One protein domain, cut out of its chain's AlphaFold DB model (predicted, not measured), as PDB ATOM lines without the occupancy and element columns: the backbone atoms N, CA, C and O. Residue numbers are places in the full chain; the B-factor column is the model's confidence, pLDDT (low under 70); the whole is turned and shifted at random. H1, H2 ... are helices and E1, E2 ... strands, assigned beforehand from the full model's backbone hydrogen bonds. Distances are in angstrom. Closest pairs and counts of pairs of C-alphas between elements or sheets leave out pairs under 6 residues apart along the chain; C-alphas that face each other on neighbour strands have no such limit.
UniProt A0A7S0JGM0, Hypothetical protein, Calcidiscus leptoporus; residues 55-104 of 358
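AT A GLANCE: This is residues 55 to 104 of the 358 residues of the protein "Hypothetical protein" of Calcidiscus leptoporus (UniProt A0A7S0JGM0). A small, strongly twisted sheet of three strands has one helix, H1, packed across one face, while no named element covers the other face. The strands form two successive hairpins side by side, and the end of the printed part, residues 99 to 104, trails on after E3. The printed part has 50 residues, with H1, E1, E2 and E3 in that order along the chain; the sheet order is E1, E2, E3, antiparallel throughout, and the class is mixed, helices and strands. The whole is compact, with a radius of gyration of the C-alphas of 9.9 A and spans of 25 by 25 by 19 A.

IN THESE COORDINATES: E1 is residues 73 to 78, 16.2 A long from first to last C-alpha. E2 is residues 84 to 89, 16.8 A, and E3 is residues 92 to 98, 18.7 A, ending at C-alpha 98 (333.878, 195.327, 258.114). H1 is residues 57 to 66, 14.4 A, beginning at C-alpha 57 (341.435, 198.810, 264.160).

HOW THE PARTS SIT: E1, E2 and E3 form a meander, each strand the antiparallel neighbour of the one before. In the hairpin E1 and E2, at 150 degrees between directions, N 76 and O 86 are within hydrogen-bond range at 3.0 A. In the hairpin E2 and E3, at 153 degrees, N 87 and O 95 are 2.9 A apart. H1 is on the sheet, giving two layers, a helix on one face of a sheet. Its closest C-alphas to E1 are those of Asp 59 and Gly 75, 4.4 A; to E2, Cys 58 and Cys 85, 5.4 A; to E3, Cys 62 and Val 97, 6.6 A. In H1 every O i to N i+4 pair is within hydrogen-bond range.

THE WHOLE: The two C-alphas farthest apart, those of Thr 91 and Ala 104, are 30.5 A apart. The printed part has no cut and no long link. Mean pLDDT of the printed part is 87.3, and residues 101 to 104 are under 70.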
ATOM      1  N   PHE A  55     346.822 200.006 263.787       72.31
ATOM      2  CA  PHE A  55     346.363 200.761 264.945       72.31
ATOM      3  C   PHE A  55     345.303 199.994 265.733       72.31
ATOM      4  O   PHE A  55     344.424 200.630 266.310       72.31
ATOM      5  N   TRP A  56     345.336 198.659 265.749       78.75
ATOM      6  CA  TRP A  56     344.363 197.837 266.472       78.75
ATOM      7  C   TRP A  56     342.923 198.062 265.980       78.75
ATOM      8  O   TRP A  56     341.960 197.900 266.734       78.75
ATOM      9  N   THR A  57     342.755 198.491 264.722       86.50
ATOM     10  CA  THR A  57     341.435 198.810 264.160       86.50
ATOM     11  C   THR A  57     340.563 197.565 264.122       86.50
ATOM     12  O   THR A  57     339.444 197.600 264.632       86.50
ATOM     13  N   CYS A  58     341.087 196.438 263.631       90.88
ATOM     14  CA  CYS A  58     340.309 195.204 263.622       90.88
ATOM     15  C   CYS A  58     339.981 194.690 265.024       90.88
ATOM     16  O   CYS A  58     338.880 194.193 265.241       90.88
ATOM     17  N   ASP A  59     340.878 194.853 265.996       91.31
ATOM     18  CA  ASP A  59     340.583 194.479 267.380       91.31
ATOM     19  C   ASP A  59     339.417 195.281 267.958       91.31
ATOM     20  O   ASP A  59     338.602 194.732 268.699       91.31
ATOM     21  N   ARG A  60     339.327 196.580 267.644       89.94
ATOM     22  CA  ARG A  60     338.201 197.421 268.074       89.94
ATOM     23  C   ARG A  60     336.898 196.982 267.416       89.94
ATOM     24  O   ARG A  60     335.911 196.818 268.126       89.94
ATOM     25  N   GLU A  61     336.901 196.746 266.105       90.25
ATOM     26  CA  GLU A  61     335.692 196.317 265.389       90.25
ATOM     27  C   GLU A  61     335.203 194.942 265.850       90.25
ATOM     28  O   GLU A  61     334.013 194.744 266.098       90.25
ATOM     29  N   CYS A  62     336.123 193.997 266.043       93.69
ATOM     30  CA  CYS A  62     335.796 192.671 266.545       93.69
ATOM     31  C   CYS A  62     335.241 192.719 267.972       93.69
ATOM     32  O   CYS A  62     334.222 192.087 268.249       93.69
ATOM     33  N   ARG A  63     335.862 193.494 268.872       92.94
ATOM     34  CA  ARG A  63     335.344 193.682 270.234       92.94
ATOM     35  C   ARG A  63     333.964 194.319 270.211       92.94
ATOM     36  O   ARG A  63     333.046 193.773 270.808       92.94
ATOM     37  N   TRP A  64     333.787 195.403 269.455       90.38
ATOM     38  CA  TRP A  64     332.488 196.058 269.292       90.38
ATOM     39  C   TRP A  64     331.385 195.090 268.865       90.38
ATOM     40  O   TRP A  64     330.286 195.138 269.409       90.38
ATOM     41  N   ARG A  65     331.675 194.181 267.927       91.88
ATOM     42  CA  ARG A  65     330.665 193.251 267.414       91.88
ATOM     43  C   ARG A  65     330.374 192.062 268.324       91.88
ATOM     44  O   ARG A  65     329.222 191.625 268.367       91.88
ATOM     45  N   PHE A  66     331.405 191.480 268.938       93.81
ATOM     46  CA  PHE A  66     331.308 190.161 269.570       93.81
ATOM     47  C   PHE A  66     331.349 190.197 271.094       93.81
ATOM     48  O   PHE A  66     330.600 189.457 271.726       93.81
ATOM     49  N   ASP A  67     332.233 191.001 271.678       93.50
ATOM     50  CA  ASP A  67     332.371 191.144 273.128       93.50
ATOM     51  C   ASP A  67     333.257 192.352 273.433       93.50
ATOM     52  O   ASP A  67     334.488 192.298 273.339       93.50
ATOM     53  N   PHE A  68     332.613 193.469 273.752       91.81
ATOM     54  CA  PHE A  68     333.271 194.767 273.785       91.81
ATOM     55  C   PHE A  68     334.367 194.864 274.857       91.81
ATOM     56  O   PHE A  68     335.411 195.489 274.640       91.81
ATOM     57  N   TYR A  69     334.162 194.193 275.993       93.69
ATOM     58  CA  TYR A  69     335.083 194.233 277.126       93.69
ATOM     59  C   TYR A  69     336.101 193.093 277.130       93.69
ATOM     60  O   TYR A  69     337.016 193.124 277.946       93.69
ATOM     61  N   ASP A  70     335.975 192.083 276.270       94.50
ATOM     62  CA  ASP A  70     336.924 190.971 276.234       94.50
ATOM     63  C   ASP A  70     338.121 191.297 275.328       94.50
ATOM     64  O   ASP A  70     338.076 191.180 274.104       94.50
ATOM     65  N   ARG A  71     339.247 191.670 275.940       92.56
ATOM     66  CA  ARG A  71     340.528 191.956 275.264       92.56
ATOM     67  C   ARG A  71     341.174 190.717 274.639       92.56
ATOM     68  O   ARG A  71     342.161 190.846 273.912       92.56
ATOM     69  N   ARG A  72     340.641 189.518 274.899       93.00
ATOM     70  CA  ARG A  72     341.028 188.293 274.185       93.00
ATOM     71  C   ARG A  72     340.365 188.216 272.813       93.00
ATOM     72  O   ARG A  72     340.834 187.427 271.993       93.00
ATOM     73  N   VAL A  73     339.328 189.019 272.553       94.19
ATOM     74  CA  VAL A  73     338.789 189.195 271.206       94.19
ATOM     75  C   VAL A  73     339.753 190.047 270.393       94.19
ATOM     76  O   VAL A  73     340.014 191.208 270.713       94.19
ATOM     77  N   ARG A  74     340.300 189.439 269.343       93.25
ATOM     78  CA  ARG A  74     341.278 190.041 268.438       93.25
ATOM     79  C   ARG A  74     340.777 190.002 267.005       93.25
ATOM     80  O   ARG A  74     339.954 189.155 266.664       93.25
ATOM     81  N   GLY A  75     341.292 190.892 266.172       92.25
ATOM     82  CA  GLY A  75     340.975 190.975 264.762       92.25
ATOM     83  C   GLY A  75     342.209 191.147 263.883       92.25
ATOM     84  O   GLY A  75     343.193 191.759 264.282       92.25
ATOM     85  N   LYS A  76     342.137 190.633 262.655       91.50
ATOM     86  CA  LYS A  76     343.195 190.728 261.635       91.50
ATOM     87  C   LYS A  76     342.556 191.112 260.318       91.50
ATOM     88  O   LYS A  76     341.544 190.532 259.917       91.50
ATOM     89  N   THR A  77     343.153 192.085 259.643       90.19
ATOM     90  CA  THR A  77     342.711 192.493 258.309       90.19
ATOM     91  C   THR A  77     342.944 191.368 257.313       90.19
ATOM     92  O   THR A  77     344.065 190.867 257.223       90.19
ATOM     93  N   VAL A  78     341.934 191.038 256.514       89.56
ATOM     94  CA  VAL A  78     342.042 190.076 255.411       89.56
ATOM     95  C   VAL A  78     341.588 190.689 254.086       89.56
ATOM     96  O   VAL A  78     340.845 191.677 254.043       89.56
ATOM     97  N   GLY A  79     342.035 190.076 252.990       86.44
ATOM     98  CA  GLY A  79     341.663 190.437 251.626       86.44
ATOM     99  C   GLY A  79     342.502 191.560 251.007       86.44
ATOM    100  O   GLY A  79     343.135 192.366 251.692       86.44
ATOM    101  N   LEU A  80     342.443 191.639 249.672       81.50
ATOM    102  CA  LEU A  80     343.288 192.494 248.822       81.50
ATOM    103  C   LEU A  80     343.210 194.000 249.147       81.50
ATOM    104  O   LEU A  80     344.135 194.749 248.852       81.50
ATOM    105  N   PHE A  81     342.128 194.443 249.791       82.81
ATOM    106  CA  PHE A  81     341.909 195.845 250.170       82.81
ATOM    107  C   PHE A  81     341.764 196.063 251.679       82.81
ATOM    108  O   PHE A  81     341.355 197.152 252.079       82.81
ATOM    109  N   LYS A  82     342.045 195.045 252.509       79.94
ATOM    110  CA  LYS A  82     341.897 195.108 253.975       79.94
ATOM    111  C   LYS A  82     340.533 195.661 254.414       79.94
ATOM    112  O   LYS A  82     340.448 196.477 255.320       79.94
ATOM    113  N   ARG A  83     339.458 195.269 253.721       85.00
ATOM    114  CA  ARG A  83     338.090 195.762 253.989       85.00
ATOM    115  C   ARG A  83     337.337 194.934 255.020       85.00
ATOM    116  O   ARG A  83     336.273 195.359 255.461       85.00
ATOM    117  N   THR A  84     337.896 193.798 255.412       91.00
ATOM    118  CA  THR A  84     337.278 192.865 256.345       91.00
ATOM    119  C   THR A  84     338.277 192.523 257.435       91.00
ATOM    120  O   THR A  84     339.464 192.329 257.167       91.00
ATOM    121  N   CYS A  85     337.785 192.443 258.657       93.62
ATOM    122  CA  CYS A  85     338.468 191.876 259.797       93.62
ATOM    123  C   CYS A  85     337.908 190.484 260.044       93.62
ATOM    124  O   CYS A  85     336.693 190.316 260.148       93.62
ATOM    125  N   VAL A  86     338.782 189.496 260.169       94.50
ATOM    126  CA  VAL A  86     338.405 188.220 260.783       94.50
ATOM    127  C   VAL A  86     338.645 188.358 262.276       94.50
ATOM    128  O   VAL A  86     339.608 189.008 262.674       94.50
ATOM    129  N   CYS A  87     337.740 187.819 263.084       95.44
ATOM    130  CA  CYS A  87     337.726 187.982 264.530       95.44
ATOM    131  C   CYS A  87     337.929 186.643 265.229       95.44
ATOM    132  O   CYS A  87     337.323 185.645 264.832       95.44
ATOM    133  N   TRP A  88     338.709 186.631 266.308       95.50
ATOM    134  CA  TRP A  88     339.012 185.437 267.097       95.50
ATOM    135  C   TRP A  88     338.937 185.704 268.594       95.50
ATOM    136  O   TRP A  88     339.211 186.814 269.037       95.50
ATOM    137  N   ARG A  89     338.640 184.661 269.373       94.69
ATOM    138  CA  ARG A  89     338.863 184.586 270.821       94.69
ATOM    139  C   ARG A  89     339.784 183.399 271.088       94.69
ATOM    140  O   ARG A  89     339.372 182.249 270.944       94.69
ATOM    141  N   GLY A  90     341.039 183.671 271.443       90.94
ATOM    142  CA  GLY A  90     342.068 182.627 271.462       90.94
ATOM    143  C   GLY A  90     342.216 182.006 270.068       90.94
ATOM    144  O   GLY A  90     342.449 182.726 269.104       90.94
ATOM    145  N   THR A  91     342.024 180.692 269.953       92.44
ATOM    146  CA  THR A  91     342.064 179.960 268.672       92.44
ATOM    147  C   THR A  91     340.706 179.873 267.968       92.44
ATOM    148  O   THR A  91     340.633 179.467 266.808       92.44
ATOM    149  N   GLN A  92     339.610 180.254 268.634       95.69
ATOM    150  CA  GLN A  92     338.266 180.161 268.073       95.69
ATOM    151  C   GLN A  92     337.970 181.368 267.181       95.69
ATOM    152  O   GLN A  92     337.926 182.498 267.665       95.69
ATOM    153  N   GLN A  93     337.691 181.140 265.897       96.31
ATOM    154  CA  GLN A  93     337.169 182.184 265.015       96.31
ATOM    155  C   GLN A  93     335.716 182.508 265.388       96.31
ATOM    156  O   GLN A  93     334.862 181.624 265.421       96.31
ATOM    157  N   LEU A  94     335.437 183.782 265.660       96.75
ATOM    158  CA  LEU A  94     334.108 184.285 266.023       96.75
ATOM    159  C   LEU A  94     333.288 184.680 264.793       96.75
ATOM    160  O   LEU A  94     332.074 184.505 264.772       96.75
ATOM    161  N   GLY A  95     333.946 185.221 263.765       95.81
ATOM    162  CA  GLY A  95     333.279 185.689 262.556       95.81
ATOM    163  C   GLY A  95     334.082 186.743 261.805       95.81
ATOM    164  O   GLY A  95     335.294 186.858 261.979       95.81
ATOM    165  N   HIS A  96     333.399 187.470 260.926       94.69
ATOM    166  CA  HIS A  96     333.968 188.527 260.088       94.69
ATOM    167  C   HIS A  96     333.213 189.830 260.349       94.69
ATOM    168  O   HIS A  96     331.996 189.803 260.529       94.69
ATOM    169  N   VAL A  97     333.918 190.960 260.339       92.12
ATOM    170  CA  VAL A  97     333.330 192.306 260.435       92.12
ATOM    171  C   VAL A  97     333.967 193.242 259.407       92.12
ATOM    172  O   VAL A  97     335.120 193.034 259.031       92.12
ATOM    173  N   PRO A  98     333.264 194.277 258.923       89.19
ATOM    174  CA  PRO A  98     333.878 195.327 258.114       89.19
ATOM    175  C   PRO A  98     335.051 196.005 258.845       89.19
ATOM    176  O   PRO A  98     334.980 196.240 260.046       89.19
ATOM    177  N   TYR A  99     336.108 196.378 258.114       81.38
ATOM    178  CA  TYR A  99     337.292 197.081 258.653       81.38
ATOM    179  C   TYR A  99     336.975 198.474 259.218       81.38
ATOM    180  O   TYR A  99     337.785 199.057 259.934       81.38
ATOM    181  N   ARG A 100     335.803 199.015 258.876       76.69
ATOM    182  CA  ARG A 100     335.228 200.247 259.419       76.69
ATOM    183  C   ARG A 100     333.723 200.076 259.416       76.69
ATOM    184  O   ARG A 100     333.125 199.965 258.347       76.69
ATOM    185  N   PHE A 101     333.139 199.973 260.596       63.91
ATOM    186  CA  PHE A 101     331.701 199.789 260.728       63.91
ATOM    187  C   PHE A 101     330.960 201.083 260.363       63.91
ATOM    188  O   PHE A 101     331.272 202.151 260.885       63.91
ATOM    189  N   THR A 102     329.961 200.974 259.489       54.50
ATOM    190  CA  THR A 102     329.016 202.047 259.136       54.50
ATOM    191  C   THR A 102     327.590 201.510 259.283       54.50
ATOM    192  O   THR A 102     326.837 201.481 258.313       54.50
ATOM    193  N   GLU A 103     327.229 200.935 260.434       46.75
ATOM    194  CA  GLU A 103     325.949 200.205 260.543       46.75
ATOM    195  C   GLU A 103     324.724 201.052 260.909       46.75
ATOM    196  O   GLU A 103     323.620 200.521 260.882       46.75
ATOM    197  N   ALA A 104     324.841 202.357 261.159       45.16
ATOM    198  CA  ALA A 104     323.665 203.155 261.499       45.16
ATOM    199  C   ALA A 104     323.365 204.242 260.453       45.16
ATOM    200  O   ALA A 104     324.196 205.133 260.246       45.16
TER     201      ALA A 104